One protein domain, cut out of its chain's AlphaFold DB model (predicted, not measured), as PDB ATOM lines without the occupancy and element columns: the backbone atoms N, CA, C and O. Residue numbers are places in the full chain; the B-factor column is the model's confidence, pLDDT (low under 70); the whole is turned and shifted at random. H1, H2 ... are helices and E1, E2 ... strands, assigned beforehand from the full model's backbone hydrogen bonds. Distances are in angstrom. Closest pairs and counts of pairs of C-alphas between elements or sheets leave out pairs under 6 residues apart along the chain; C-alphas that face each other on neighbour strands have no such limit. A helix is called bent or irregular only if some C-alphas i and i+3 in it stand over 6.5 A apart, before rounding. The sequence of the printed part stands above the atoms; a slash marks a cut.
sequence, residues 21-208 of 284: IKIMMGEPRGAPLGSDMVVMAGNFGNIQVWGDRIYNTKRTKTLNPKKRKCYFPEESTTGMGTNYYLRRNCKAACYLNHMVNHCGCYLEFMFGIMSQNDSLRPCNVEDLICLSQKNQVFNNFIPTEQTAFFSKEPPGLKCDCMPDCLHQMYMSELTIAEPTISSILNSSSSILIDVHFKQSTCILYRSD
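This is residues 21 to 208 of the 284 residues of a protein of Sipha flava (yellow sugarcane aphid) (UniProt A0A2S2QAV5). The model is roughly an L: one leg is a long, twisted sheet of E3, E4, E5 and E6, and the other is a loose helical lobe of H3, H4 and H5 that runs off sideways near one end of the sheet. The short hairpin E1 and E2 covers part of one face of the sheet, as a small sandwich only partly face to face, while H1 and H2 sit near the lobe's end of the sheet, H6 sits beyond its far end, and residues 145 to 152 stick out. The printed part has 188 residues with six named helices and six named strands, in the order E1 E2 E3 H1 H2 H3 H4 H5 E4 H6 E5 E6. In the larger, mixed sheet E3 has E4 as its antiparallel neighbour and E5 and E6 as its parallel ones; the class is mixed, helices and strands, with under half of the residues in named elements. The whole is loose, with a radius of gyration of the C-alphas of 20.6 A, and spans 60 by 50 by 40 A.

Begin with E3, residues 44 to 56. On one side of it find E4, residues 166 to 177, antiparallel at 165 degrees, with N 46 and O 175 at 2.9 A. On the other side find two parallel neighbours: E5, residues 192 to 197, beside residues 44 to 50, with N 47 and O 194 at 2.8 A, and E6, residues 203 to 207, beside residues 52 to 56, with N 205 and O 53 at 2.8 A. Now look at the hairpin of E1, residues 21 to 24, and E2, residues 36 to 40, antiparallel at 158 degrees, with N 23 and O 37 at 2.8 A. It forms a sandwich, two sheets face to face, with the branched sheet, and the parts that face each other are 9.5 A centre to centre; the closest C-alphas of E2 and E4 are those of Met 37 and Leu 174, 7.1 A apart. Turn next to H3, residues 87 to 103, which is apart from E3 and E4. With its residues 99 to 103 alone it touches H4, residues 125 to 133; the closest C-alphas are those of Cys 103 and Cys 130, 6.1 A, and the lines are only just about perpendicular, at 73 degrees. H5, residues 135 to 138, is close to H3 but not clearly touching, the C-alphas of Tyr 95 and Phe 138 being closest at 7.6 A. H1, residues 58 to 61, and H2, residues 65 to 68, are close but not clearly touching, at 7.4 A between the C-alphas of Thr 60 and Arg 68. H6, residues 181 to 186, is apart from E3 and only just irregular: C-alphas 182 and 185 are 6.8 A apart. In H3 and H4 every O i to N i+4 pair is within hydrogen-bond range; in H6 0 of 2 are, beside 1 of 3 O i to N i+3 pairs, and H1, H2 and H5 are too short for an i to i+4 pair.

Find C-alpha 44 at (-46.794, 80.267, 31.505); from there E3 runs 39.4 A to C-alpha 56 at (-52.795, 93.637, -5.087). E4 spans 36.0 A, E5 16.9 A, E6 12.9 A, E2 13.1 A and E1 10.0 A. H3 starts at C-alpha 87 at (-41.961, 83.712, -1.511) and is 24.0 A long; H4 is 12.7 A and H6 10.6 A, while H1, H2 and H5 have four residues each.

The two C-alphas farthest apart are those of Thr 62 and Leu 185, at 64.0 A. The printed part has no cut. The long links are E1 to E2, H2 to H3, H3 to H4 and H5 to E4. Look for low confidence, under 70, at residues 111 to 119, 144 to 154 and 179 to 189; the mean pLDDT of the printed part is 83.0.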
ATOM      1  N   ILE A  21     -40.511  74.244  24.657       85.38
ATOM      2  CA  ILE A  21     -41.228  74.136  23.390       85.38
ATOM      3  C   ILE A  21     -40.867  75.341  22.535       85.38
ATOM      4  O   ILE A  21     -40.971  76.487  22.976       85.38
ATOM      5  N   LYS A  22     -40.460  75.056  21.297       88.12
ATOM      6  CA  LYS A  22     -40.195  76.041  20.254       88.12
ATOM      7  C   LYS A  22     -41.440  76.201  19.386       88.12
ATOM      8  O   LYS A  22     -41.960  75.228  18.848       88.12
ATOM      9  N   ILE A  23     -41.915  77.431  19.257       88.19
ATOM     10  CA  ILE A  23     -43.159  77.797  18.585       88.19
ATOM     11  C   ILE A  23     -42.805  78.706  17.417       88.19
ATOM     12  O   ILE A  23     -42.080  79.687  17.576       88.19
ATOM     13  N   MET A  24     -43.338  78.392  16.241       88.00
ATOM     14  CA  MET A  24     -43.222  79.226  15.050       88.00
ATOM     15  C   MET A  24     -44.615  79.593  14.559       88.00
ATOM     16  O   MET A  24     -45.512  78.751  14.532       88.00
ATOM     17  N   MET A  25     -44.788  80.846  14.152       87.44
ATOM     18  CA  MET A  25     -46.036  81.344  13.583       87.44
ATOM     19  C   MET A  25     -45.791  81.844  12.166       87.44
ATOM     20  O   MET A  25     -44.808  82.531  11.889       87.44
ATOM     21  N   GLY A  26     -46.682  81.484  11.249       87.12
ATOM     22  CA  GLY A  26     -46.525  81.811   9.841       87.12
ATOM     23  C   GLY A  26     -47.762  81.487   9.019       87.12
ATOM     24  O   GLY A  26     -48.745  80.950   9.522       87.12
ATOM     25  N   GLU A  27     -47.699  81.846   7.739       86.94
ATOM     26  CA  GLU A  27     -48.719  81.503   6.748       86.94
ATOM     27  C   GLU A  27     -48.857  79.971   6.649       86.94
ATOM     28  O   GLU A  27     -47.852  79.315   6.369       86.94
ATOM     29  N   PRO A  28     -50.058  79.389   6.833       85.44
ATOM     30  CA  PRO A  28     -50.256  77.934   6.848       85.44
ATOM     31  C   PRO A  28     -49.859  77.236   5.541       85.44
ATOM     32  O   PRO A  28     -49.530  76.055   5.545       85.44
ATOM     33  N   ARG A  29     -49.887  77.950   4.411       85.44
ATOM     34  CA  ARG A  29     -49.443  77.434   3.102       85.44
ATOM     35  C   ARG A  29     -47.944  77.606   2.850       85.44
ATOM     36  O   ARG A  29     -47.452  77.206   1.789       85.44
ATOM     37  N   GLY A  30     -47.244  78.266   3.766       84.56
ATOM     38  CA  GLY A  30     -45.835  78.593   3.664       84.56
ATOM     39  C   GLY A  30     -44.950  77.628   4.440       84.56
ATOM     40  O   GLY A  30     -45.340  77.107   5.479       84.56
ATOM     41  N   ALA A  31     -43.719  77.445   3.972       84.62
ATOM     42  CA  ALA A  31     -42.676  76.802   4.753       84.62
ATOM     43  C   ALA A  31     -42.493  77.556   6.089       84.62
ATOM     44  O   ALA A  31     -42.489  78.800   6.075       84.62
ATOM     45  N   PRO A  32     -42.308  76.844   7.218       80.50
ATOM     46  CA  PRO A  32     -42.122  77.429   8.546       80.50
ATOM     47  C   PRO A  32     -40.713  78.027   8.682       80.50
ATOM     48  O   PRO A  32     -39.884  77.592   9.472       80.50
ATOM     49  N   LEU A  33     -40.416  79.023   7.852       74.44
ATOM     50  CA  LEU A  33     -39.194  79.810   7.891       74.44
ATOM     51  C   LEU A  33     -39.499  81.110   8.629       74.44
ATOM     52  O   LEU A  33     -40.317  81.902   8.151       74.44
ATOM     53  N   GLY A  34     -38.845  81.360   9.760       72.06
ATOM     54  CA  GLY A  34     -39.060  82.584  10.524       72.06
ATOM     55  C   GLY A  34     -38.413  82.575  11.901       72.06
ATOM     56  O   GLY A  34     -37.705  81.638  12.264       72.06
ATOM     57  N   SER A  35     -38.671  83.651  12.640       76.00
ATOM     58  CA  SER A  35     -38.338  83.750  14.054       76.00
ATOM     59  C   SER A  35     -39.161  82.757  14.858       76.00
ATOM     60  O   SER A  35     -40.360  82.582  14.632       76.00
ATOM     61  N   ASP A  36     -38.505  82.144  15.821       86.75
ATOM     62  CA  ASP A  36     -39.080  81.227  16.775       86.75
ATOM     63  C   ASP A  36     -39.214  81.866  18.155       86.75
ATOM     64  O   ASP A  36     -38.468  82.766  18.533       86.75
ATOM     65  N   MET A  37     -40.187  81.378  18.913       89.75
ATOM     66  CA  MET A  37     -40.391  81.722  20.313       89.75
ATOM     67  C   MET A  37     -40.203  80.462  21.144       89.75
ATOM     68  O   MET A  37     -40.642  79.388  20.740       89.75
ATOM     69  N   VAL A  38     -39.575  80.581  22.310       89.38
ATOM     70  CA  VAL A  38     -39.306  79.432  23.179       89.38
ATOM     71  C   VAL A  38     -39.966  79.651  24.532       89.38
ATOM     72  O   VAL A  38     -39.749  80.675  25.175       89.38
ATOM     73  N   VAL A  39     -40.752  78.670  24.972       88.31
ATOM     74  CA  VAL A  39     -41.346  78.634  26.313       88.31
ATOM     75  C   VAL A  39     -40.730  77.470  27.080       88.31
ATOM     76  O   VAL A  39     -40.795  76.321  26.646       88.31
ATOM     77  N   MET A  40     -40.089  77.777  28.208       84.94
ATOM     78  CA  MET A  40     -39.452  76.783  29.077       84.94
ATOM     79  C   MET A  40     -40.463  76.123  30.020       84.94
ATOM     80  O   MET A  40     -41.470  76.730  30.385       84.94
ATOM     81  N   ALA A  41     -40.164  74.899  30.453       82.06
ATOM     82  CA  ALA A  41     -40.911  74.199  31.495       82.06
ATOM     83  C   ALA A  41     -40.982  75.003  32.795       82.06
ATOM     84  O   ALA A  41     -40.014  75.656  33.191       82.06
ATOM     85  N   GLY A  42     -42.147  74.939  33.441       78.81
ATOM     86  CA  GLY A  42     -42.448  75.689  34.656       78.81
ATOM     87  C   GLY A  42     -42.876  77.137  34.417       78.81
ATOM     88  O   GLY A  42     -43.124  77.836  35.389       78.81
ATOM     89  N   ASN A  43     -42.998  77.588  33.164       83.00
ATOM     90  CA  ASN A  43     -43.471  78.931  32.831       83.00
ATOM     91  C   ASN A  43     -44.833  78.904  32.124       83.00
ATOM     92  O   ASN A  43     -45.159  77.962  31.394       83.00
ATOM     93  N   PHE A  44     -45.599  79.984  32.296       86.19
ATOM     94  CA  PHE A  44     -46.794  80.267  31.505       86.19
ATOM     95  C   PHE A  44     -46.438  81.217  30.356       86.19
ATOM     96  O   PHE A  44     -45.998  82.345  30.584       86.19
ATOM     97  N   GLY A  45     -46.608  80.758  29.117       89.50
ATOM     98  CA  GLY A  45     -46.407  81.554  27.911       89.50
ATOM     99  C   GLY A  45     -47.730  82.104  27.387       89.50
ATOM    100  O   GLY A  45     -48.553  81.350  26.878       89.50
ATOM    101  N   ASN A  46     -47.918  83.419  27.462       91.31
ATOM    102  CA  ASN A  46     -49.025  84.114  26.812       91.31
ATOM    103  C   ASN A  46     -48.545  84.654  25.460       91.31
ATOM    104  O   ASN A  46     -47.624  85.473  25.414       91.31
ATOM    105  N   ILE A  47     -49.143  84.177  24.371       92.19
ATOM    106  CA  ILE A  47     -48.765  84.538  23.009       92.19
ATOM    107  C   ILE A  47     -49.906  85.297  22.346       92.19
ATOM    108  O   ILE A  47     -50.934  84.732  21.967       92.19
ATOM    109  N   GLN A  48     -49.664  86.585  22.145       92.81
ATOM    110  CA  GLN A  48     -50.564  87.471  21.428       92.81
ATOM    111  C   GLN A  48     -50.191  87.491  19.953       92.81
ATOM    112  O   GLN A  48     -49.057  87.809  19.597       92.81
ATOM    113  N   VAL A  49     -51.156  87.183  19.092       91.94
ATOM    114  CA  VAL A  49     -50.972  87.144  17.639       91.94
ATOM    115  C   VAL A  49     -51.748  88.279  16.986       91.94
ATOM    116  O   VAL A  49     -52.917  88.511  17.289       91.94
ATOM    117  N   TRP A  50     -51.128  88.982  16.052       92.62
ATOM    118  CA  TRP A  50     -51.811  89.883  15.127       92.62
ATOM    119  C   TRP A  50     -51.190  89.745  13.744       92.62
ATOM    120  O   TRP A  50     -50.236  88.994  13.543       92.62
ATOM    121  N   GLY A  51     -51.747  90.420  12.752       91.50
ATOM    122  CA  GLY A  51     -51.226  90.295  11.406       91.50
ATOM    123  C   GLY A  51     -51.769  91.344  10.471       91.50
ATOM    124  O   GLY A  51     -52.859  91.872  10.673       91.50
ATOM    125  N   ASP A  52     -51.003  91.561   9.415       92.81
ATOM    126  CA  ASP A  52     -51.346  92.460   8.329       92.81
ATOM    127  C   ASP A  52     -51.452  91.656   7.044       92.81
ATOM    128  O   ASP A  52     -50.757  90.651   6.837       92.81
ATOM    129  N   ARG A  53     -52.322  92.113   6.150       93.50
ATOM    130  CA  ARG A  53     -52.510  91.493   4.846       93.50
ATOM    131  C   ARG A  53     -52.283  92.511   3.748       93.50
ATOM    132  O   ARG A  53     -52.888  93.576   3.747       93.50
ATOM    133  N   ILE A  54     -51.454  92.153   2.780       93.62
ATOM    134  CA  ILE A  54     -51.233  92.930   1.563       93.62
ATOM    135  C   ILE A  54     -51.929  92.200   0.420       93.62
ATOM    136  O   ILE A  54     -51.734  90.995   0.232       93.62
ATOM    137  N   TYR A  55     -52.743  92.921  -0.345       94.62
ATOM    138  CA  TYR A  55     -53.336  92.385  -1.558       94.62
ATOM    139  C   TYR A  55     -53.275  93.381  -2.713       94.62
ATOM    140  O   TYR A  55     -53.697  94.538  -2.616       94.62
ATOM    141  N   ASN A  56     -52.796  92.886  -3.846       93.81
ATOM    142  CA  ASN A  56     -52.795  93.637  -5.087       93.81
ATOM    143  C   ASN A  56     -54.090  93.375  -5.862       93.81
ATOM    144  O   ASN A  56     -54.570  92.242  -5.960       93.81
ATOM    145  N   THR A  57     -54.670  94.424  -6.442       93.00
ATOM    146  CA  THR A  57     -55.923  94.305  -7.195       93.00
ATOM    147  C   THR A  57     -55.733  93.554  -8.513       93.00
ATOM    148  O   THR A  57     -54.645  93.513  -9.089       93.00
ATOM    149  N   LYS A  58     -56.830  93.037  -9.078       89.69
ATOM    150  CA  LYS A  58     -56.819  92.399 -10.407       89.69
ATOM    151  C   LYS A  58     -56.332  93.337 -11.522       89.69
ATOM    152  O   LYS A  58     -55.761  92.853 -12.494       89.69
ATOM    153  N   ARG A  59     -56.489  94.664 -11.377       89.44
ATOM    154  CA  ARG A  59     -55.949  95.648 -12.333       89.44
ATOM    155  C   ARG A  59     -54.431  95.515 -12.442       89.44
ATOM    156  O   ARG A  59     -53.911  95.498 -13.552       89.44
ATOM    157  N   THR A  60     -53.729  95.316 -11.326       89.69
ATOM    158  CA  THR A  60     -52.264  95.141 -11.320       89.69
ATOM    159  C   THR A  60     -51.798  93.853 -12.006       89.69
ATOM    160  O   THR A  60     -50.687  93.817 -12.534       89.69
ATOM    161  N   LYS A  61     -52.655  92.822 -12.088       89.38
ATOM    162  CA  LYS A  61     -52.358  91.563 -12.793       89.38
ATOM    163  C   LYS A  61     -52.176  91.761 -14.303       89.38
ATOM    164  O   LYS A  61     -51.486  90.970 -14.931       89.38
ATOM    165  N   THR A  62     -52.716  92.844 -14.872       88.62
ATOM    166  CA  THR A  62     -52.489  93.217 -16.285       88.62
ATOM    167  C   THR A  62     -51.039  93.613 -16.581       88.62
ATOM    168  O   THR A  62     -50.607  93.560 -17.732       88.62
ATOM    169  N   LEU A  63     -50.264  93.992 -15.558       89.56
ATOM    170  CA  LEU A  63     -48.842  94.266 -15.706       89.56
ATOM    171  C   LEU A  63     -48.025  92.977 -15.646       89.56
ATOM    172  O   LEU A  63     -48.265  92.101 -14.813       89.56
ATOM    173  N   ASN A  64     -46.982  92.925 -16.475       91.44
ATOM    174  CA  ASN A  64     -45.979  91.867 -16.420       91.44
ATOM    175  C   ASN A  64     -45.322  91.825 -15.016       91.44
ATOM    176  O   ASN A  64     -44.964  92.897 -14.503       91.44
ATOM    177  N   PRO A  65     -45.111  90.631 -14.424       91.75
ATOM    178  CA  PRO A  65     -44.460  90.452 -13.125       91.75
ATOM    179  C   PRO A  65     -43.203  91.300 -12.903       91.75
ATOM    180  O   PRO A  65     -43.047  91.888 -11.834       91.75
ATOM    181  N   LYS A  66     -42.347  91.461 -13.924       90.25
ATOM    182  CA  LYS A  66     -41.114  92.264 -13.823       90.25
ATOM    183  C   LYS A  66     -41.373  93.753 -13.568       90.25
ATOM    184  O   LYS A  66     -40.622  94.383 -12.834       90.25
ATOM    185  N   LYS A  67     -42.437  94.322 -14.150       90.56
ATOM    186  CA  LYS A  67     -42.788  95.746 -13.975       90.56
ATOM    187  C   LYS A  67     -43.385  96.020 -12.598       90.56
ATOM    188  O   LYS A  67     -43.103  97.052 -12.005       90.56
ATOM    189  N   ARG A  68     -44.206  95.094 -12.101       90.38
ATOM    190  CA  ARG A  68     -44.890  95.223 -10.805       90.38
ATOM    191  C   ARG A  68     -44.103  94.646  -9.618       90.38
ATOM    192  O   ARG A  68     -44.529  94.826  -8.488       90.38
ATOM    193  N   LYS A  69     -42.977  93.965  -9.871       90.44
ATOM    194  CA  LYS A  69     -42.052  93.412  -8.864       90.44
ATOM    195  C   LYS A  69     -42.707  92.453  -7.847       90.44
ATOM    196  O   LYS A  69     -42.300  92.406  -6.691       90.44
ATOM    197  N   CYS A  70     -43.724  91.695  -8.264       92.44
ATOM    198  CA  CYS A  70     -44.373  90.666  -7.439       92.44
ATOM    199  C   CYS A  70     -44.991  89.545  -8.295       92.44
ATOM    200  O   CYS A  70     -45.388  89.785  -9.447       92.44
ATOM    201  N   TYR A  71     -45.119  88.343  -7.725       93.50
ATOM    202  CA  TYR A  71     -45.855  87.215  -8.313       93.50
ATOM    203  C   TYR A  71     -47.184  86.964  -7.597       93.50
ATOM    204  O   TYR A  71     -47.278  87.037  -6.371       93.50
ATOM    205  N   PHE A  72     -48.215  86.654  -8.378       93.06
ATOM    206  CA  PHE A  72     -49.459  86.085  -7.877       93.06
ATOM    207  C   PHE A  72     -49.303  84.572  -7.668       93.06
ATOM    208  O   PHE A  72     -48.484  83.947  -8.347       93.06
ATOM    209  N   PRO A  73     -50.118  83.962  -6.789       91.38
ATOM    210  CA  PRO A  73     -50.031  82.535  -6.498       91.38
ATOM    211  C   PRO A  73     -50.160  81.637  -7.732       91.38
ATOM    212  O   PRO A  73     -49.563  80.573  -7.757       91.38
ATOM    213  N   GLU A  74     -50.903  82.045  -8.764       90.94
ATOM    214  CA  GLU A  74     -51.172  81.184  -9.928       90.94
ATOM    215  C   GLU A  74     -50.137  81.301 -11.060       90.94
ATOM    216  O   GLU A  74     -50.256  80.616 -12.069       90.94
ATOM    217  N   GLU A  75     -49.166  82.208 -10.962       88.31
ATOM    218  CA  GLU A  75     -48.279  82.524 -12.093       88.31
ATOM    219  C   GLU A  75     -46.988  81.713 -12.120       88.31
ATOM    220  O   GLU A  75     -46.301  81.696 -13.141       88.31
ATOM    221  N   SER A  76     -46.620  81.091 -11.003       82.81
ATOM    222  CA  SER A  76     -45.386  80.329 -10.886       82.81
ATOM    223  C   SER A  76     -45.499  79.271  -9.796       82.81
ATOM    224  O   SER A  76     -46.218  79.437  -8.813       82.81
ATOM    225  N   THR A  77     -44.755  78.185  -9.947       80.62
ATOM    226  CA  THR A  77     -44.581  77.176  -8.900       80.62
ATOM    227  C   THR A  77     -43.355  77.513  -8.061       80.62
ATOM    228  O   THR A  77     -42.349  77.988  -8.582       80.62
ATOM    229  N   THR A  78     -43.384  77.215  -6.766       78.62
ATOM    230  CA  THR A  78     -42.254  77.498  -5.855       78.62
ATOM    231  C   THR A  78     -41.133  76.474  -5.893       78.62
ATOM    232  O   THR A  78     -40.137  76.667  -5.207       78.62
ATOM    233  N   GLY A  79     -41.283  75.387  -6.653       72.88
ATOM    234  CA  GLY A  79     -40.308  74.293  -6.684       72.88
ATOM    235  C   GLY A  79     -40.330  73.392  -5.442       72.88
ATOM    236  O   GLY A  79     -39.518  72.482  -5.350       72.88
ATOM    237  N   MET A  80     -41.264  73.609  -4.507       74.38
ATOM    238  CA  MET A  80     -41.432  72.810  -3.282       74.38
ATOM    239  C   MET A  80     -42.580  71.786  -3.403       74.38
ATOM    240  O   MET A  80     -43.236  71.459  -2.420       74.38
ATOM    241  N   GLY A  81     -42.898  71.344  -4.625       70.62
ATOM    242  CA  GLY A  81     -44.011  70.417  -4.887       70.62
ATOM    243  C   GLY A  81     -45.407  71.045  -4.769       70.62
ATOM    244  O   GLY A  81     -46.411  70.349  -4.890       70.62
ATOM    245  N   THR A  82     -45.498  72.362  -4.554       77.94
ATOM    246  CA  THR A  82     -46.773  73.090  -4.496       77.94
ATOM    247  C   THR A  82     -47.092  73.772  -5.826       77.94
ATOM    248  O   THR A  82     -46.234  74.450  -6.397       77.94
ATOM    249  N   ASN A  83     -48.356  73.710  -6.250       83.44
ATOM    250  CA  ASN A  83     -48.858  74.342  -7.481       83.44
ATOM    251  C   ASN A  83     -49.108  75.859  -7.363       83.44
ATOM    252  O   ASN A  83     -49.767  76.437  -8.223       83.44
ATOM    253  N   TYR A  84     -48.636  76.500  -6.294       88.25
ATOM    254  CA  TYR A  84     -48.818  77.929  -6.068       88.25
ATOM    255  C   TYR A  84     -47.506  78.628  -5.721       88.25
ATOM    256  O   TYR A  84     -46.592  78.035  -5.133       88.25
ATOM    257  N   TYR A  85     -47.441  79.914  -6.059       91.38
ATOM    258  CA  TYR A  85     -46.342  80.785  -5.693       91.38
ATOM    259  C   TYR A  85     -46.490  81.307  -4.265       91.38
ATOM    260  O   TYR A  85     -47.530  81.845  -3.886       91.38
ATOM    261  N   LEU A  86     -45.415  81.185  -3.493       91.38
ATOM    262  CA  LEU A  86     -45.241  81.829  -2.204       91.38
ATOM    263  C   LEU A  86     -43.751  82.085  -1.979       91.38
ATOM    264  O   LEU A  86     -42.935  81.163  -2.047       91.38
ATOM    265  N   ARG A  87     -43.363  83.314  -1.652       91.25
ATOM    266  CA  ARG A  87     -41.961  83.712  -1.511       91.25
ATOM    267  C   ARG A  87     -41.225  82.857  -0.482       91.25
ATOM    268  O   ARG A  87     -40.058  82.532  -0.692       91.25
ATOM    269  N   ARG A  88     -41.892  82.479   0.616       88.94
ATOM    270  CA  ARG A  88     -41.318  81.589   1.645       88.94
ATOM    271  C   ARG A  88     -40.982  80.209   1.074       88.94
ATOM    272  O   ARG A  88     -39.876  79.732   1.294       88.94
ATOM    273  N   ASN A  89     -41.872  79.634   0.269       90.19
ATOM    274  CA  ASN A  89     -41.648  78.330  -0.364       90.19
ATOM    275  C   ASN A  89     -40.549  78.416  -1.428       90.19
ATOM    276  O   ASN A  89     -39.697  77.542  -1.485       90.19
ATOM    277  N   CYS A  90     -40.501  79.504  -2.209       90.62
ATOM    278  CA  CYS A  90     -39.409  79.746  -3.158       90.62
ATOM    279  C   CYS A  90     -38.047  79.800  -2.447       90.62
ATOM    280  O   CYS A  90     -37.084  79.179  -2.892       90.62
ATOM    281  N   LYS A  91     -37.960  80.505  -1.310       89.88
ATOM    282  CA  LYS A  91     -36.729  80.566  -0.511       89.88
ATOM    283  C   LYS A  91     -36.351  79.204   0.069       89.88
ATOM    284  O   LYS A  91     -35.175  78.862   0.028       89.88
ATOM    285  N   ALA A  92     -37.321  78.436   0.567       89.06
ATOM    286  CA  ALA A  92     -37.095  77.079   1.064       89.06
ATOM    287  C   ALA A  92     -36.580  76.146  -0.045       89.06
ATOM    288  O   ALA A  92     -35.567  75.476   0.133       89.06
ATOM    289  N   ALA A  93     -37.215  76.162  -1.220       88.44
ATOM    290  CA  ALA A  93     -36.781  75.384  -2.377       88.44
ATOM    291  C   ALA A  93     -35.387  75.806  -2.861       88.44
ATOM    292  O   ALA A  93     -34.556  74.958  -3.168       88.44
ATOM    293  N   CYS A  94     -35.097  77.110  -2.878       90.12
ATOM    294  CA  CYS A  94     -33.768  77.623  -3.200       90.12
ATOM    295  C   CYS A  94     -32.711  77.146  -2.195       90.12
ATOM    296  O   CYS A  94     -31.651  76.675  -2.605       90.12
ATOM    297  N   TYR A  95     -33.003  77.235  -0.893       89.69
ATOM    298  CA  TYR A  95     -32.125  76.743   0.171       89.69
ATOM    299  C   TYR A  95     -31.798  75.264  -0.042       89.69
ATOM    300  O   TYR A  95     -30.632  74.880  -0.071       89.69
ATOM    301  N   LEU A  96     -32.823  74.452  -0.291       87.56
ATOM    302  CA  LEU A  96     -32.666  73.023  -0.509       87.56
ATOM    303  C   LEU A  96     -31.911  72.703  -1.809       87.56
ATOM    304  O   LEU A  96     -31.051  71.832  -1.812       87.56
ATOM    305  N   ASN A  97     -32.139  73.453  -2.889       88.50
ATOM    306  CA  ASN A  97     -31.360  73.315  -4.122       88.50
ATOM    307  C   ASN A  97     -29.866  73.593  -3.881       88.50
ATOM    308  O   ASN A  97     -29.006  72.856  -4.354       88.50
ATOM    309  N   HIS A  98     -29.534  74.620  -3.096       90.00
ATOM    310  CA  HIS A  98     -28.147  74.893  -2.706       90.00
ATOM    311  C   HIS A  98     -27.560  73.797  -1.811       90.00
ATOM    312  O   HIS A  98     -26.400  73.438  -1.995       90.00
ATOM    313  N   MET A  99     -28.338  73.223  -0.891       88.75
ATOM    314  CA  MET A  99     -27.891  72.076  -0.089       88.75
ATOM    315  C   MET A  99     -27.499  70.889  -0.968       88.75
ATOM    316  O   MET A  99     -26.409  70.335  -0.819       88.75
ATOM    317  N   VAL A 100     -28.355  70.556  -1.931       88.69
ATOM    318  CA  VAL A 100     -28.132  69.461  -2.877       88.69
ATOM    319  C   VAL A 100     -26.923  69.755  -3.763       88.69
ATOM    320  O   VAL A 100     -26.064  68.897  -3.925       88.69
ATOM    321  N   ASN A 101     -26.776  70.981  -4.264       89.38
ATOM    322  CA  ASN A 101     -25.636  71.349  -5.107       89.38
ATOM    323  C   ASN A 101     -24.299  71.368  -4.345       89.38
ATOM    324  O   ASN A 101     -23.256  71.075  -4.925       89.38
ATOM    325  N   HIS A 102     -24.300  71.727  -3.056       89.50
ATOM    326  CA  HIS A 102     -23.070  71.847  -2.270       89.50
ATOM    327  C   HIS A 102     -22.660  70.576  -1.526       89.50
ATOM    328  O   HIS A 102     -21.456  70.386  -1.336       89.50
ATOM    329  N   CYS A 103     -23.614  69.771  -1.056       90.50
ATOM    330  CA  CYS A 103     -23.361  68.579  -0.241       90.50
ATOM    331  C   CYS A 103     -24.068  67.317  -0.771       90.50
ATOM    332  O   CYS A 103     -23.875  66.246  -0.210       90.50
ATOM    333  N   GLY A 104     -24.859  67.394  -1.850       89.50
ATOM    334  CA  GLY A 104     -25.441  66.212  -2.505       89.50
ATOM    335  C   GLY A 104     -26.566  65.520  -1.732       89.50
ATOM    336  O   GLY A 104     -26.915  64.389  -2.061       89.50
ATOM    337  N   CYS A 105     -27.124  66.164  -0.706       89.25
ATOM    338  CA  CYS A 105     -28.127  65.573   0.176       89.25
ATOM    339  C   CYS A 105     -29.229  66.579   0.538       89.25
ATOM    340  O   CYS A 105     -29.077  67.789   0.340       89.25
ATOM    341  N   TYR A 106     -30.337  66.077   1.087       86.56
ATOM    342  CA  TYR A 106     -31.439  66.895   1.595       86.56
ATOM    343  C   TYR A 106     -31.758  66.564   3.058       86.56
ATOM    344  O   TYR A 106     -31.548  65.444   3.520       86.56
ATOM    345  N   LEU A 107     -32.275  67.543   3.803       85.44
ATOM    346  CA  LEU A 107     -32.774  67.304   5.157       85.44
ATOM    347  C   LEU A 107     -34.190  66.742   5.091       85.44
ATOM    348  O   LEU A 107     -35.057  67.325   4.445       85.44
ATOM    349  N   GLU A 108     -34.430  65.638   5.790       78.62
ATOM    350  CA  GLU A 108     -35.680  64.880   5.693       78.62
ATOM    351  C   GLU A 108     -36.916  65.690   6.110       78.62
ATOM    352  O   GLU A 108     -37.962  65.590   5.482       78.62
ATOM    353  N   PHE A 109     -36.780  66.593   7.086       78.06
ATOM    354  CA  PHE A 109     -37.872  67.475   7.512       78.06
ATOM    355  C   PHE A 109     -38.234  68.569   6.485       78.06
ATOM    356  O   PHE A 109     -39.258  69.240   6.626       78.06
ATOM    357  N   MET A 110     -37.409  68.785   5.454       73.62
ATOM    358  CA  MET A 110     -37.656  69.744   4.372       73.62
ATOM    359  C   MET A 110     -38.368  69.049   3.203       73.62
ATOM    360  O   MET A 110     -37.830  68.906   2.104       73.62
ATOM    361  N   PHE A 111     -39.602  68.606   3.445       64.25
ATOM    362  CA  PHE A 111     -40.450  67.977   2.432       64.25
ATOM    363  C   PHE A 111     -40.756  68.960   1.282       64.25
ATOM    364  O   PHE A 111     -41.180  70.088   1.528       64.25
ATOM    365  N   GLY A 112     -40.556  68.550   0.022       61.50
ATOM    366  CA  GLY A 112     -40.998  69.346  -1.138       61.50
ATOM    367  C   GLY A 112     -40.257  69.129  -2.462       61.50
ATOM    368  O   GLY A 112     -40.842  69.354  -3.515       61.50
ATOM    369  N   ILE A 113     -39.006  68.653  -2.451       59.59
ATOM    370  CA  ILE A 113     -38.244  68.362  -3.695       59.59
ATOM    371  C   ILE A 113     -38.411  66.911  -4.171       59.59
ATOM    372  O   ILE A 113     -38.064  66.568  -5.299       59.59
ATOM    373  N   MET A 114     -39.039  66.069  -3.352       53.12
ATOM    374  CA  MET A 114     -39.127  64.617  -3.548       53.12
ATOM    375  C   MET A 114     -39.954  64.178  -4.771       53.12
ATOM    376  O   MET A 114     -40.103  62.993  -5.017       53.12
ATOM    377  N   SER A 115     -40.493  65.118  -5.553       51.97
ATOM    378  CA  SER A 115     -41.318  64.814  -6.721       51.97
ATOM    379  C   SER A 115     -40.530  64.522  -8.008       51.97
ATOM    380  O   SER A 115     -41.172  64.090  -8.962       51.97
ATOM    381  N   GLN A 116     -39.216  64.787  -8.108       52.91
ATOM    382  CA  GLN A 116     -38.544  64.749  -9.428       52.91
ATOM    383  C   GLN A 116     -37.245  63.941  -9.544       52.91
ATOM    384  O   GLN A 116     -36.896  63.596 -10.667       52.91
ATOM    385  N   ASN A 117     -36.544  63.596  -8.458       54.88
ATOM    386  CA  ASN A 117     -35.307  62.808  -8.555       54.88
ATOM    387  C   ASN A 117     -35.270  61.697  -7.499       54.88
ATOM    388  O   ASN A 117     -34.911  61.951  -6.351       54.88
ATOM    389  N   ASP A 118     -35.539  60.460  -7.927       59.03
ATOM    390  CA  ASP A 118     -35.361  59.223  -7.138       59.03
ATOM    391  C   ASP A 118     -33.896  58.968  -6.716       59.03
ATOM    392  O   ASP A 118     -33.600  58.038  -5.974       59.03
ATOM    393  N   SER A 119     -32.954  59.786  -7.193       68.25
ATOM    394  CA  SER A 119     -31.521  59.673  -6.913       68.25
ATOM    395  C   SER A 119     -31.046  60.465  -5.690       68.25
ATOM    396  O   SER A 119     -29.887  60.326  -5.295       68.25
ATOM    397  N   LEU A 120     -31.894  61.309  -5.091       77.81
ATOM    398  CA  LEU A 120     -31.514  62.098  -3.919       77.81
ATOM    399  C   LEU A 120     -31.699  61.292  -2.633       77.81
ATOM    400  O   LEU A 120     -32.776  60.765  -2.372       77.81
ATOM    401  N   ARG A 121     -30.661  61.265  -1.792       85.69
ATOM    402  CA  ARG A 121     -30.692  60.628  -0.469       85.69
ATOM    403  C   ARG A 121     -30.790  61.662   0.661       85.69
ATOM    404  O   ARG A 121     -30.268  62.775   0.506       85.69
ATOM    405  N   PRO A 122     -31.398  61.306   1.805       87.75
ATOM    406  CA  PRO A 122     -31.336  62.140   2.997       87.75
ATOM    407  C   PRO A 122     -29.882  62.307   3.476       87.75
ATOM    408  O   PRO A 122     -29.021  61.452   3.232       87.75
ATOM    409  N   CYS A 123     -29.593  63.439   4.120       88.94
ATOM    410  CA  CYS A 123     -28.273  63.738   4.675       88.94
ATOM    411  C   CYS A 123     -27.933  62.796   5.842       88.94
ATOM    412  O   CYS A 123     -28.682  62.703   6.813       88.94
ATOM    413  N   ASN A 124     -26.760  62.167   5.769       91.06
ATOM    414  CA  ASN A 124     -26.144  61.404   6.850       91.06
ATOM    415  C   ASN A 124     -25.289  62.319   7.742       91.06
ATOM    416  O   ASN A 124     -25.071  63.491   7.434       91.06
ATOM    417  N   VAL A 125     -24.734  61.766   8.827       90.62
ATOM    418  CA  VAL A 125     -23.865  62.499   9.770       90.62
ATOM    419  C   VAL A 125     -22.672  63.166   9.071       90.62
ATOM    420  O   VAL A 125     -22.356  64.313   9.371       90.62
ATOM    421  N   GLU A 126     -22.044  62.498   8.101       90.69
ATOM    422  CA  GLU A 126     -20.934  63.070   7.320       90.69
ATOM    423  C   GLU A 126     -21.367  64.288   6.492       90.69
ATOM    424  O   GLU A 126     -20.649  65.285   6.406       90.69
ATOM    425  N   ASP A 127     -22.579  64.264   5.937       91.62
ATOM    426  CA  ASP A 127     -23.088  65.388   5.156       91.62
ATOM    427  C   ASP A 127     -23.473  66.571   6.055       91.62
ATOM    428  O   ASP A 127     -23.330  67.729   5.660       91.62
ATOM    429  N   LEU A 128     -23.898  66.307   7.297       91.38
ATOM    430  CA  LEU A 128     -24.104  67.359   8.296       91.38
ATOM    431  C   LEU A 128     -22.792  68.093   8.611       91.38
ATOM    432  O   LEU A 128     -22.807  69.307   8.823       91.38
ATOM    433  N   ILE A 129     -21.648  67.399   8.566       93.25
ATOM    434  CA  ILE A 129     -20.329  68.035   8.681       93.25
ATOM    435  C   ILE A 129     -20.072  68.945   7.468       93.25
ATOM    436  O   ILE A 129     -19.631  70.079   7.659       93.25
ATOM    437  N   CYS A 130     -20.413  68.520   6.243       92.75
ATOM    438  CA  CYS A 130     -20.326  69.372   5.042       92.75
ATOM    439  C   CYS A 130     -21.153  70.660   5.189       92.75
ATOM    440  O   CYS A 130     -20.655  71.759   4.925       92.75
ATOM    441  N   LEU A 131     -22.396  70.542   5.665       91.25
ATOM    442  CA  LEU A 131     -23.270  71.692   5.915       91.25
ATOM    443  C   LEU A 131     -22.684  72.618   6.989       91.25
ATOM    444  O   LEU A 131     -22.648  73.834   6.799       91.25
ATOM    445  N   SER A 132     -22.152  72.051   8.075       92.38
ATOM    446  CA  SER A 132     -21.500  72.807   9.149       92.38
ATOM    447  C   SER A 132     -20.239  73.538   8.679       92.38
ATOM    448  O   SER A 132     -19.987  74.664   9.102       92.38
ATOM    449  N   GLN A 133     -19.433  72.939   7.801       92.88
ATOM    450  CA  GLN A 133     -18.242  73.589   7.240       92.88
ATOM    451  C   GLN A 133     -18.613  74.754   6.315       92.88
ATOM    452  O   GLN A 133     -17.927  75.774   6.284       92.88
ATOM    453  N   LYS A 134     -19.734  74.635   5.595       90.75
ATOM    454  CA  LYS A 134     -20.257  75.661   4.681       90.75
ATOM    455  C   LYS A 134     -21.284  76.589   5.334       90.75
ATOM    456  O   LYS A 134     -22.009  77.293   4.634       90.75
ATOM    457  N   ASN A 135     -21.323  76.653   6.665       87.94
ATOM    458  CA  ASN A 135     -22.324  77.419   7.410       87.94
ATOM    459  C   ASN A 135     -22.351  78.914   7.025       87.94
ATOM    460  O   ASN A 135     -23.407  79.539   6.997       87.94
ATOM    461  N   GLN A 136     -21.205  79.486   6.637       84.94
ATOM    462  CA  GLN A 136     -21.125  80.874   6.154       84.94
ATOM    463  C   GLN A 136     -21.972  81.135   4.898       84.94
ATOM    464  O   GLN A 136     -22.471  82.243   4.725       84.94
ATOM    465  N   VAL A 137     -22.152  80.124   4.041       86.19
ATOM    466  CA  VAL A 137     -22.999  80.205   2.843       86.19
ATOM    467  C   VAL A 137     -24.469  80.068   3.231       86.19
ATOM    468  O   VAL A 137     -25.292  80.859   2.788       86.19
ATOM    469  N   PHE A 138     -24.806  79.100   4.084       86.56
ATOM    470  CA  PHE A 138     -26.198  78.785   4.414       86.56
ATOM    471  C   PHE A 138     -26.856  79.753   5.409       86.56
ATOM    472  O   PHE A 138     -28.081  79.862   5.415       86.56
ATOM    473  N   ASN A 139     -26.078  80.485   6.211       83.75
ATOM    474  CA  ASN A 139     -26.617  81.450   7.177       83.75
ATOM    475  C   ASN A 139     -27.120  82.752   6.544       83.75
ATOM    476  O   ASN A 139     -27.920  83.458   7.157       83.75
ATOM    477  N   ASN A 140     -26.663  83.085   5.335       82.50
ATOM    478  CA  ASN A 140     -26.915  84.384   4.725       82.50
ATOM    479  C   ASN A 140     -27.659  84.234   3.398       82.50
ATOM    480  O   ASN A 140     -27.261  83.454   2.539       82.50
ATOM    481  N   PHE A 141     -28.698  85.044   3.187       83.00
ATOM    482  CA  PHE A 141     -29.303  85.226   1.866       83.00
ATOM    483  C   PHE A 141     -28.753  86.499   1.231       83.00
ATOM    484  O   PHE A 141     -28.855  87.579   1.813       83.00
ATOM    485  N   ILE A 142     -28.215  86.384   0.019       81.62
ATOM    486  CA  ILE A 142     -27.720  87.533  -0.737       81.62
ATOM    487  C   ILE A 142     -28.931  88.244  -1.360       81.62
ATOM    488  O   ILE A 142     -29.676  87.611  -2.117       81.62
ATOM    489  N   PRO A 143     -29.164  89.537  -1.070       75.38
ATOM    490  CA  PRO A 143     -30.238  90.287  -1.711       75.38
ATOM    491  C   PRO A 143     -29.968  90.440  -3.216       75.38
ATOM    492  O   PRO A 143     -28.841  90.705  -3.629       75.38
ATOM    493  N   THR A 144     -31.011  90.290  -4.039       66.44
ATOM    494  CA  THR A 144     -30.923  90.392  -5.509       66.44
ATOM    495  C   THR A 144     -30.468  91.779  -5.981       66.44
ATOM    496  O   THR A 144     -29.788  91.891  -6.996       66.44
ATOM    497  N   GLU A 145     -30.805  92.834  -5.236       65.81
ATOM    498  CA  GLU A 145     -30.388  94.212  -5.519       65.81
ATOM    499  C   GLU A 145     -29.128  94.526  -4.703       65.81
ATOM    500  O   GLU A 145     -29.192  95.093  -3.611       65.81
ATOM    501  N   GLN A 146     -27.967  94.096  -5.199       58.06
ATOM    502  CA  GLN A 146     -26.692  94.528  -4.636       58.06
ATOM    503  C   GLN A 146     -26.495  96.003  -4.986       58.06
ATOM    504  O   GLN A 146     -26.344  96.365  -6.154       58.06
ATOM    505  N   THR A 147     -26.485  96.874  -3.980       55.50
ATOM    506  CA  THR A 147     -25.880  98.192  -4.146       55.50
ATOM    507  C   THR A 147     -24.407  97.970  -4.489       55.50
ATOM    508  O   THR A 147     -23.749  97.120  -3.888       55.50
ATOM    509  N   ALA A 148     -23.874  98.723  -5.455       57.47
ATOM    510  CA  ALA A 148     -22.492  98.638  -5.950       57.47
ATOM    511  C   ALA A 148     -21.397  98.943  -4.891       57.47
ATOM    512  O   ALA A 148     -20.261  99.252  -5.229       57.47
ATOM    513  N   PHE A 149     -21.751  98.902  -3.607       58.31
ATOM    514  CA  PHE A 149     -20.935  99.269  -2.461       58.31
ATOM    515  C   PHE A 149     -20.159  98.082  -1.865       58.31
ATOM    516  O   PHE A 149     -19.200  98.286  -1.126       58.31
ATOM    517  N   PHE A 150     -20.534  96.839  -2.191       59.06
ATOM    518  CA  PHE A 150     -19.848  95.638  -1.710       59.06
ATOM    519  C   PHE A 150     -18.970  95.040  -2.814       59.06
ATOM    520  O   PHE A 150     -19.409  94.214  -3.603       59.06
ATOM    521  N   SER A 151     -17.698  95.443  -2.857       56.84
ATOM    522  CA  SER A 151     -16.704  94.989  -3.848       56.84
ATOM    523  C   SER A 151     -16.259  93.522  -3.699       56.84
ATOM    524  O   SER A 151     -15.352  93.079  -4.397       56.84
ATOM    525  N   LYS A 152     -16.858  92.762  -2.777       64.19
ATOM    526  CA  LYS A 152     -16.654  91.318  -2.623       64.19
ATOM    527  C   LYS A 152     -18.018  90.654  -2.567       64.19
ATOM    528  O   LYS A 152     -18.837  91.056  -1.745       64.19
ATOM    529  N   GLU A 153     -18.239  89.646  -3.409       66.50
ATOM    530  CA  GLU A 153     -19.418  88.785  -3.320       66.50
ATOM    531  C   GLU A 153     -19.425  88.127  -1.928       66.50
ATOM    532  O   GLU A 153     -18.527  87.332  -1.630       66.50
ATOM    533  N   PRO A 154     -20.355  88.491  -1.027       69.31
ATOM    534  CA  PRO A 154     -20.391  87.878   0.289       69.31
ATOM    535  C   PRO A 154     -20.778  86.398   0.144       69.31
ATOM    536  O   PRO A 154     -21.619  86.078  -0.702       69.31
ATOM    537  N   PRO A 155     -20.219  85.483   0.959       75.88
ATOM    538  CA  PRO A 155     -20.684  84.104   0.981       75.88
ATOM    539  C   PRO A 155     -22.152  84.082   1.420       75.88
ATOM    540  O   PRO A 155     -22.512  84.629   2.464       75.88
ATOM    541  N   GLY A 156     -23.006  83.482   0.595       84.31
ATOM    542  CA  GLY A 156     -24.435  83.434   0.857       84.31
ATOM    543  C   GLY A 156     -25.233  82.776  -0.263       84.31
ATOM    544  O   GLY A 156     -24.755  82.554  -1.375       84.31
ATOM    545  N   LEU A 157     -26.495  82.500   0.034       86.81
ATOM    546  CA  LEU A 157     -27.457  81.931  -0.894       86.81
ATOM    547  C   LEU A 157     -28.023  83.025  -1.798       86.81
ATOM    548  O   LEU A 157     -28.766  83.905  -1.355       86.81
ATOM    549  N   LYS A 158     -27.707  82.948  -3.090       89.19
ATOM    550  CA  LYS A 158     -28.361  83.762  -4.116       89.19
ATOM    551  C   LYS A 158     -29.682  83.101  -4.508       89.19
ATOM    552  O   LYS A 158     -29.677  82.040  -5.132       89.19
ATOM    553  N   CYS A 159     -30.797  83.735  -4.147       89.06
ATOM    554  CA  CYS A 159     -32.148  83.256  -4.441       89.06
ATOM    555  C   CYS A 159     -32.974  84.349  -5.122       89.06
ATOM    556  O   CYS A 159     -33.299  85.360  -4.500       89.06
ATOM    557  N   ASP A 160     -33.360  84.128  -6.379       89.06
ATOM    558  CA  ASP A 160     -34.189  85.067  -7.140       89.06
ATOM    559  C   ASP A 160     -35.689  84.851  -6.859       89.06
ATOM    560  O   ASP A 160     -36.451  84.362  -7.690       89.06
ATOM    561  N   CYS A 161     -36.105  85.160  -5.627       90.62
ATOM    562  CA  CYS A 161     -37.487  84.997  -5.169       90.62
ATOM    563  C   CYS A 161     -38.199  86.350  -5.059       90.62
ATOM    564  O   CYS A 161     -38.027  87.093  -4.080       90.62
ATOM    565  N   MET A 162     -39.056  86.630  -6.040       91.69
ATOM    566  CA  MET A 162     -39.898  87.825  -6.089       91.69
ATOM    567  C   MET A 162     -40.886  87.881  -4.900       91.69
ATOM    568  O   MET A 162     -41.357  86.836  -4.442       91.69
ATOM    569  N   PRO A 163     -41.238  89.068  -4.380       92.62
ATOM    570  CA  PRO A 163     -42.304  89.217  -3.391       92.62
ATOM    571  C   PRO A 163     -43.669  88.673  -3.835       92.62
ATOM    572  O   PRO A 163     -43.974  88.611  -5.028       92.62
ATOM    573  N   ASP A 164     -44.505  88.321  -2.860       93.31
ATOM    574  CA  ASP A 164     -45.887  87.904  -3.100       93.31
ATOM    575  C   ASP A 164     -46.767  89.130  -3.376       93.31
ATOM    576  O   ASP A 164     -46.742  90.094  -2.613       93.31
ATOM    577  N   CYS A 165     -47.586  89.091  -4.430       93.50
ATOM    578  CA  CYS A 165     -48.628  90.104  -4.645       93.50
ATOM    579  C   CYS A 165     -49.807  89.938  -3.661       93.50
ATOM    580  O   CYS A 165     -50.626  90.843  -3.504       93.50
ATOM    581  N   LEU A 166     -49.930  88.756  -3.050       93.12
ATOM    582  CA  LEU A 166     -50.891  88.430  -2.000       93.12
ATOM    583  C   LEU A 166     -50.095  87.891  -0.813       93.12
ATOM    584  O   LEU A 166     -49.650  86.746  -0.843       93.12
ATOM    585  N   HIS A 167     -49.892  88.718   0.207       92.31
ATOM    586  CA  HIS A 167     -49.056  88.372   1.349       92.31
ATOM    587  C   HIS A 167     -49.855  88.460   2.646       92.31
ATOM    588  O   HIS A 167     -50.481  89.483   2.923       92.31
ATOM    589  N   GLN A 168     -49.810  87.397   3.443       90.88
ATOM    590  CA  GLN A 168     -50.327  87.377   4.806       90.88
ATOM    591  C   GLN A 168     -49.143  87.293   5.764       90.88
ATOM    592  O   GLN A 168     -48.322  86.376   5.682       90.88
ATOM    593  N   MET A 169     -49.063  88.256   6.676       88.56
ATOM    594  CA  MET A 169     -48.055  88.281   7.723       88.56
ATOM    595  C   MET A 169     -48.723  88.046   9.072       88.56
ATOM    596  O   MET A 169     -49.779  88.609   9.348       88.56
ATOM    597  N   TYR A 170     -48.097  87.211   9.897       89.69
ATOM    598  CA  TYR A 170     -48.457  87.020  11.297       89.69
ATOM    599  C   TYR A 170     -47.279  87.477  12.147       89.69
ATOM    600  O   TYR A 170     -46.139  87.089  11.895       89.69
ATOM    601  N   MET A 171     -47.566  88.334  13.114       88.88
ATOM    602  CA  MET A 171     -46.637  88.822  14.117       88.88
ATOM    603  C   MET A 171     -47.106  88.301  15.469       88.88
ATOM    604  O   MET A 171     -48.307  88.239  15.738       88.88
ATOM    605  N   SER A 172     -46.154  87.906  16.303       90.44
ATOM    606  CA  SER A 172     -46.434  87.309  17.600       90.44
ATOM    607  C   SER A 172     -45.557  87.921  18.675       90.44
ATOM    608  O   SER A 172     -44.361  88.125  18.467       90.44
ATOM    609  N   GLU A 173     -46.153  88.175  19.829       91.44
ATOM    610  CA  GLU A 173     -45.481  88.691  21.014       91.44
ATOM    611  C   GLU A 173     -45.666  87.693  22.150       91.44
ATOM    612  O   GLU A 173     -46.795  87.353  22.511       91.44
ATOM    613  N   LEU A 174     -44.546  87.200  22.681       91.25
ATOM    614  CA  LEU A 174     -44.526  86.290  23.817       91.25
ATOM    615  C   LEU A 174     -44.333  87.095  25.099       91.25
ATOM    616  O   LEU A 174     -43.329  87.784  25.264       91.25
ATOM    617  N   THR A 175     -45.262  86.934  26.034       91.19
ATOM    618  CA  THR A 175     -45.107  87.370  27.421       91.19
ATOM    619  C   THR A 175     -45.003  86.142  28.312       91.19
ATOM    620  O   THR A 175     -45.867  85.265  28.274       91.19
ATOM    621  N   ILE A 176     -43.943  86.072  29.113       88.69
ATOM    622  CA  ILE A 176     -43.730  84.986  30.070       88.69
ATOM    623  C   ILE A 176     -44.209  85.463  31.439       88.69
ATOM    624  O   ILE A 176     -43.738  86.490  31.926       88.69
ATOM    625  N   ALA A 177     -45.126  84.718  32.051       81.56
ATOM    626  CA  ALA A 177     -45.530  84.932  33.434       81.56
ATOM    627  C   ALA A 177     -45.058  83.770  34.313       81.56
ATOM    628  O   ALA A 177     -45.106  82.603  33.908       81.56
ATOM    629  N   GLU A 178     -44.625  84.100  35.529       70.31
ATOM    630  CA  GLU A 178     -44.338  83.097  36.549       70.31
ATOM    631  C   GLU A 178     -45.657  82.530  37.106       70.31
ATOM    632  O   GLU A 178     -46.583  83.293  37.411       70.31
ATOM    633  N   PRO A 179     -45.782  81.199  37.231       65.75
ATOM    634  CA  PRO A 179     -46.966  80.585  37.810       65.75
ATOM    635  C   PRO A 179     -47.173  80.993  39.275       65.75
ATOM    636  O   PRO A 179     -46.238  81.036  40.073       65.75
ATOM    637  N   THR A 180     -48.428  81.229  39.665       59.56
ATOM    638  CA  THR A 180     -48.799  81.458  41.070       59.56
ATOM    639  C   THR A 180     -48.616  80.184  41.905       59.56
ATOM    640  O   THR A 180     -48.829  79.070  41.423       59.56
ATOM    641  N   ILE A 181     -48.240  80.358  43.180       57.53
ATOM    642  CA  ILE A 181     -47.778  79.321  44.130       57.53
ATOM    643  C   ILE A 181     -48.682  78.073  44.211       57.53
ATOM    644  O   ILE A 181     -48.190  76.967  44.426       57.53
ATOM    645  N   SER A 182     -49.986  78.202  43.960       54.56
ATOM    646  CA  SER A 182     -50.949  77.088  43.937       54.56
ATOM    647  C   SER A 182     -50.741  76.084  42.794       54.56
ATOM    648  O   SER A 182     -51.199  74.948  42.891       54.56
ATOM    649  N   SER A 183     -50.022  76.460  41.734       55.06
ATOM    650  CA  SER A 183     -49.679  75.584  40.606       55.06
ATOM    651  C   SER A 183     -48.298  74.924  40.735       55.06
ATOM    652  O   SER A 183     -47.985  74.027  39.961       55.06
ATOM    653  N   ILE A 184     -47.487  75.288  41.737       52.91
ATOM    654  CA  ILE A 184     -46.105  74.796  41.915       52.91
ATOM    655  C   ILE A 184     -46.055  73.316  42.332       52.91
ATOM    656  O   ILE A 184     -45.112  72.609  41.985       52.91
ATOM    657  N   LEU A 185     -47.078  72.817  43.030       51.12
ATOM    658  CA  LEU A 185     -47.014  71.504  43.686       51.12
ATOM    659  C   LEU A 185     -47.133  70.290  42.740       51.12
ATOM    660  O   LEU A 185     -46.850  69.187  43.187       51.12
ATOM    661  N   ASN A 186     -47.472  70.468  41.452       53.03
ATOM    662  CA  ASN A 186     -47.606  69.363  40.478       53.03
ATOM    663  C   ASN A 186     -46.988  69.630  39.082       53.03
ATOM    664  O   ASN A 186     -47.155  68.814  38.178       53.03
ATOM    665  N   SER A 187     -46.283  70.752  38.875       56.56
ATOM    666  CA  SER A 187     -46.180  71.357  37.527       56.56
ATOM    667  C   SER A 187     -44.775  71.773  37.076       56.56
ATOM    668  O   SER A 187     -44.655  72.446  36.052       56.56
ATOM    669  N   SER A 188     -43.704  71.396  37.785       61.25
ATOM    670  CA  SER A 188     -42.324  71.809  37.443       61.25
ATOM    671  C   SER A 188     -41.862  71.360  36.047       61.25
ATOM    672  O   SER A 188     -40.954  71.958  35.475       61.25
ATOM    673  N   SER A 189     -42.511  70.342  35.474       66.31
ATOM    674  CA  SER A 189     -42.276  69.832  34.117       66.31
ATOM    675  C   SER A 189     -43.336  70.249  33.090       66.31
ATOM    676  O   SER A 189     -43.200  69.915  31.914       66.31
ATOM    677  N   SER A 190     -44.389  70.964  33.498       74.06
ATOM    678  CA  SER A 190     -45.482  71.348  32.600       74.06
ATOM    679  C   SER A 190     -45.212  72.692  31.918       74.06
ATOM    680  O   SER A 190     -44.598  73.589  32.501       74.06
ATOM    681  N   ILE A 191     -45.665  72.820  30.672       78.25
ATOM    682  CA  ILE A 191     -45.600  74.052  29.883       78.25
ATOM    683  C   ILE A 191     -47.038  74.437  29.549       78.25
ATOM    684  O   ILE A 191     -47.746  73.673  28.895       78.25
ATOM    685  N   LEU A 192     -47.469  75.611  30.005       80.12
ATOM    686  CA  LEU A 192     -48.786  76.153  29.684       80.12
ATOM    687  C   LEU A 192     -48.619  77.281  28.673       80.12
ATOM    688  O   LEU A 192     -47.909  78.250  28.934       80.12
ATOM    689  N   ILE A 193     -49.265  77.139  27.519       86.12
ATOM    690  CA  ILE A 193     -49.234  78.128  26.444       86.12
ATOM    691  C   ILE A 193     -50.670  78.543  26.144       86.12
ATOM    692  O   ILE A 193     -51.510  77.694  25.845       86.12
ATOM    693  N   ASP A 194     -50.935  79.843  26.196       88.44
ATOM    694  CA  ASP A 194     -52.174  80.438  25.712       88.44
ATOM    695  C   ASP A 194     -51.887  81.240  24.443       88.44
ATOM    696  O   ASP A 194     -51.027  82.120  24.445       88.44
ATOM    697  N   VAL A 195     -52.588  80.922  23.352       90.50
ATOM    698  CA  VAL A 195     -52.447  81.611  22.065       90.50
ATOM    699  C   VAL A 195     -53.771  82.258  21.710       90.50
ATOM    700  O   VAL A 195     -54.772  81.567  21.510       90.50
ATOM    701  N   HIS A 196     -53.772  83.579  21.567       91.94
ATOM    702  CA  HIS A 196     -54.966  84.320  21.186       91.94
ATOM    703  C   HIS A 196     -54.638  85.512  20.291       91.94
ATOM    704  O   HIS A 196     -53.515  86.019  20.248       91.94
ATOM    705  N   PHE A 197     -55.643  85.973  19.547       92.94
ATOM    706  CA  PHE A 197     -55.499  87.182  18.752       92.94
ATOM    707  C   PHE A 197     -55.520  88.415  19.656       92.94
ATOM    708  O   PHE A 197     -56.429  88.575  20.467       92.94
ATOM    709  N   LYS A 198     -54.545  89.311  19.477       92.00
ATOM    710  CA  LYS A 198     -54.465  90.596  20.190       92.00
ATOM    711  C   LYS A 198     -55.674  91.484  19.888       92.00
ATOM    712  O   LYS A 198     -56.117  92.249  20.737       92.00
ATOM    713  N   GLN A 199     -56.184  91.404  18.658       91.25
ATOM    714  CA  GLN A 199     -57.319  92.178  18.156       91.25
ATOM    715  C   GLN A 199     -58.163  91.312  17.214       91.25
ATOM    716  O   GLN A 199     -57.645  90.410  16.561       91.25
ATOM    717  N   SER A 200     -59.467  91.592  17.122       89.25
ATOM    718  CA  SER A 200     -60.391  90.885  16.220       89.25
ATOM    719  C   SER A 200     -60.299  91.346  14.760       89.25
ATOM    720  O   SER A 200     -60.919  90.745  13.882       89.25
ATOM    721  N   THR A 201     -59.543  92.410  14.493       91.69
ATOM    722  CA  THR A 201     -59.372  93.021  13.174       91.69
ATOM    723  C   THR A 201     -57.902  93.008  12.753       91.69
ATOM    724  O   THR A 201     -56.996  92.904  13.578       91.69
ATOM    725  N   CYS A 202     -57.665  93.099  11.445       90.50
ATOM    726  CA  CYS A 202     -56.334  93.180  10.849       90.50
ATOM    727  C   CYS A 202     -56.246  94.359   9.878       90.50
ATOM    728  O   CYS A 202     -57.256  94.776   9.299       90.50
ATOM    729  N   ILE A 203     -55.039  94.893   9.679       92.75
ATOM    730  CA  ILE A 203     -54.814  95.954   8.698       92.75
ATOM    731  C   ILE A 203     -54.706  95.319   7.311       92.75
ATOM    732  O   ILE A 203     -53.934  94.385   7.079       92.75
ATOM    733  N   LEU A 204     -55.499  95.840   6.375       94.44
ATOM    734  CA  LEU A 204     -55.531  95.378   4.994       94.44
ATOM    735  C   LEU A 204     -54.958  96.450   4.061       94.44
ATOM    736  O   LEU A 204     -55.612  97.446   3.749       94.44
ATOM    737  N   TYR A 205     -53.751  96.212   3.562       94.69
ATOM    738  CA  TYR A 205     -53.092  97.055   2.574       94.69
ATOM    739  C   TYR A 205     -53.545  96.673   1.165       94.69
ATOM    740  O   TYR A 205     -53.273  95.575   0.676       94.69
ATOM    741  N   ARG A 206     -54.236  97.602   0.501       94.12
ATOM    742  CA  ARG A 206     -54.653  97.474  -0.899       94.12
ATOM    743  C   ARG A 206     -53.652  98.179  -1.807       94.12
ATOM    744  O   ARG A 206     -53.490  99.393  -1.705       94.12
ATOM    745  N   SER A 207     -53.071  97.455  -2.756       91.00
ATOM    746  CA  SER A 207     -52.243  98.042  -3.816       91.00
ATOM    747  C   SER A 207     -52.961  97.974  -5.162       91.00
ATOM    748  O   SER A 207     -53.332  96.897  -5.630       91.00
ATOM    749  N   ASP A 208     -53.171  99.131  -5.790       91.56
ATOM    750  CA  ASP A 208     -53.865  99.266  -7.074       91.56
ATOM    751  C   ASP A 208     -52.992 100.014  -8.093       91.56
ATOM    752  O   ASP A 208     -52.011 100.666  -7.734       91.56
TER     753      ASP A 208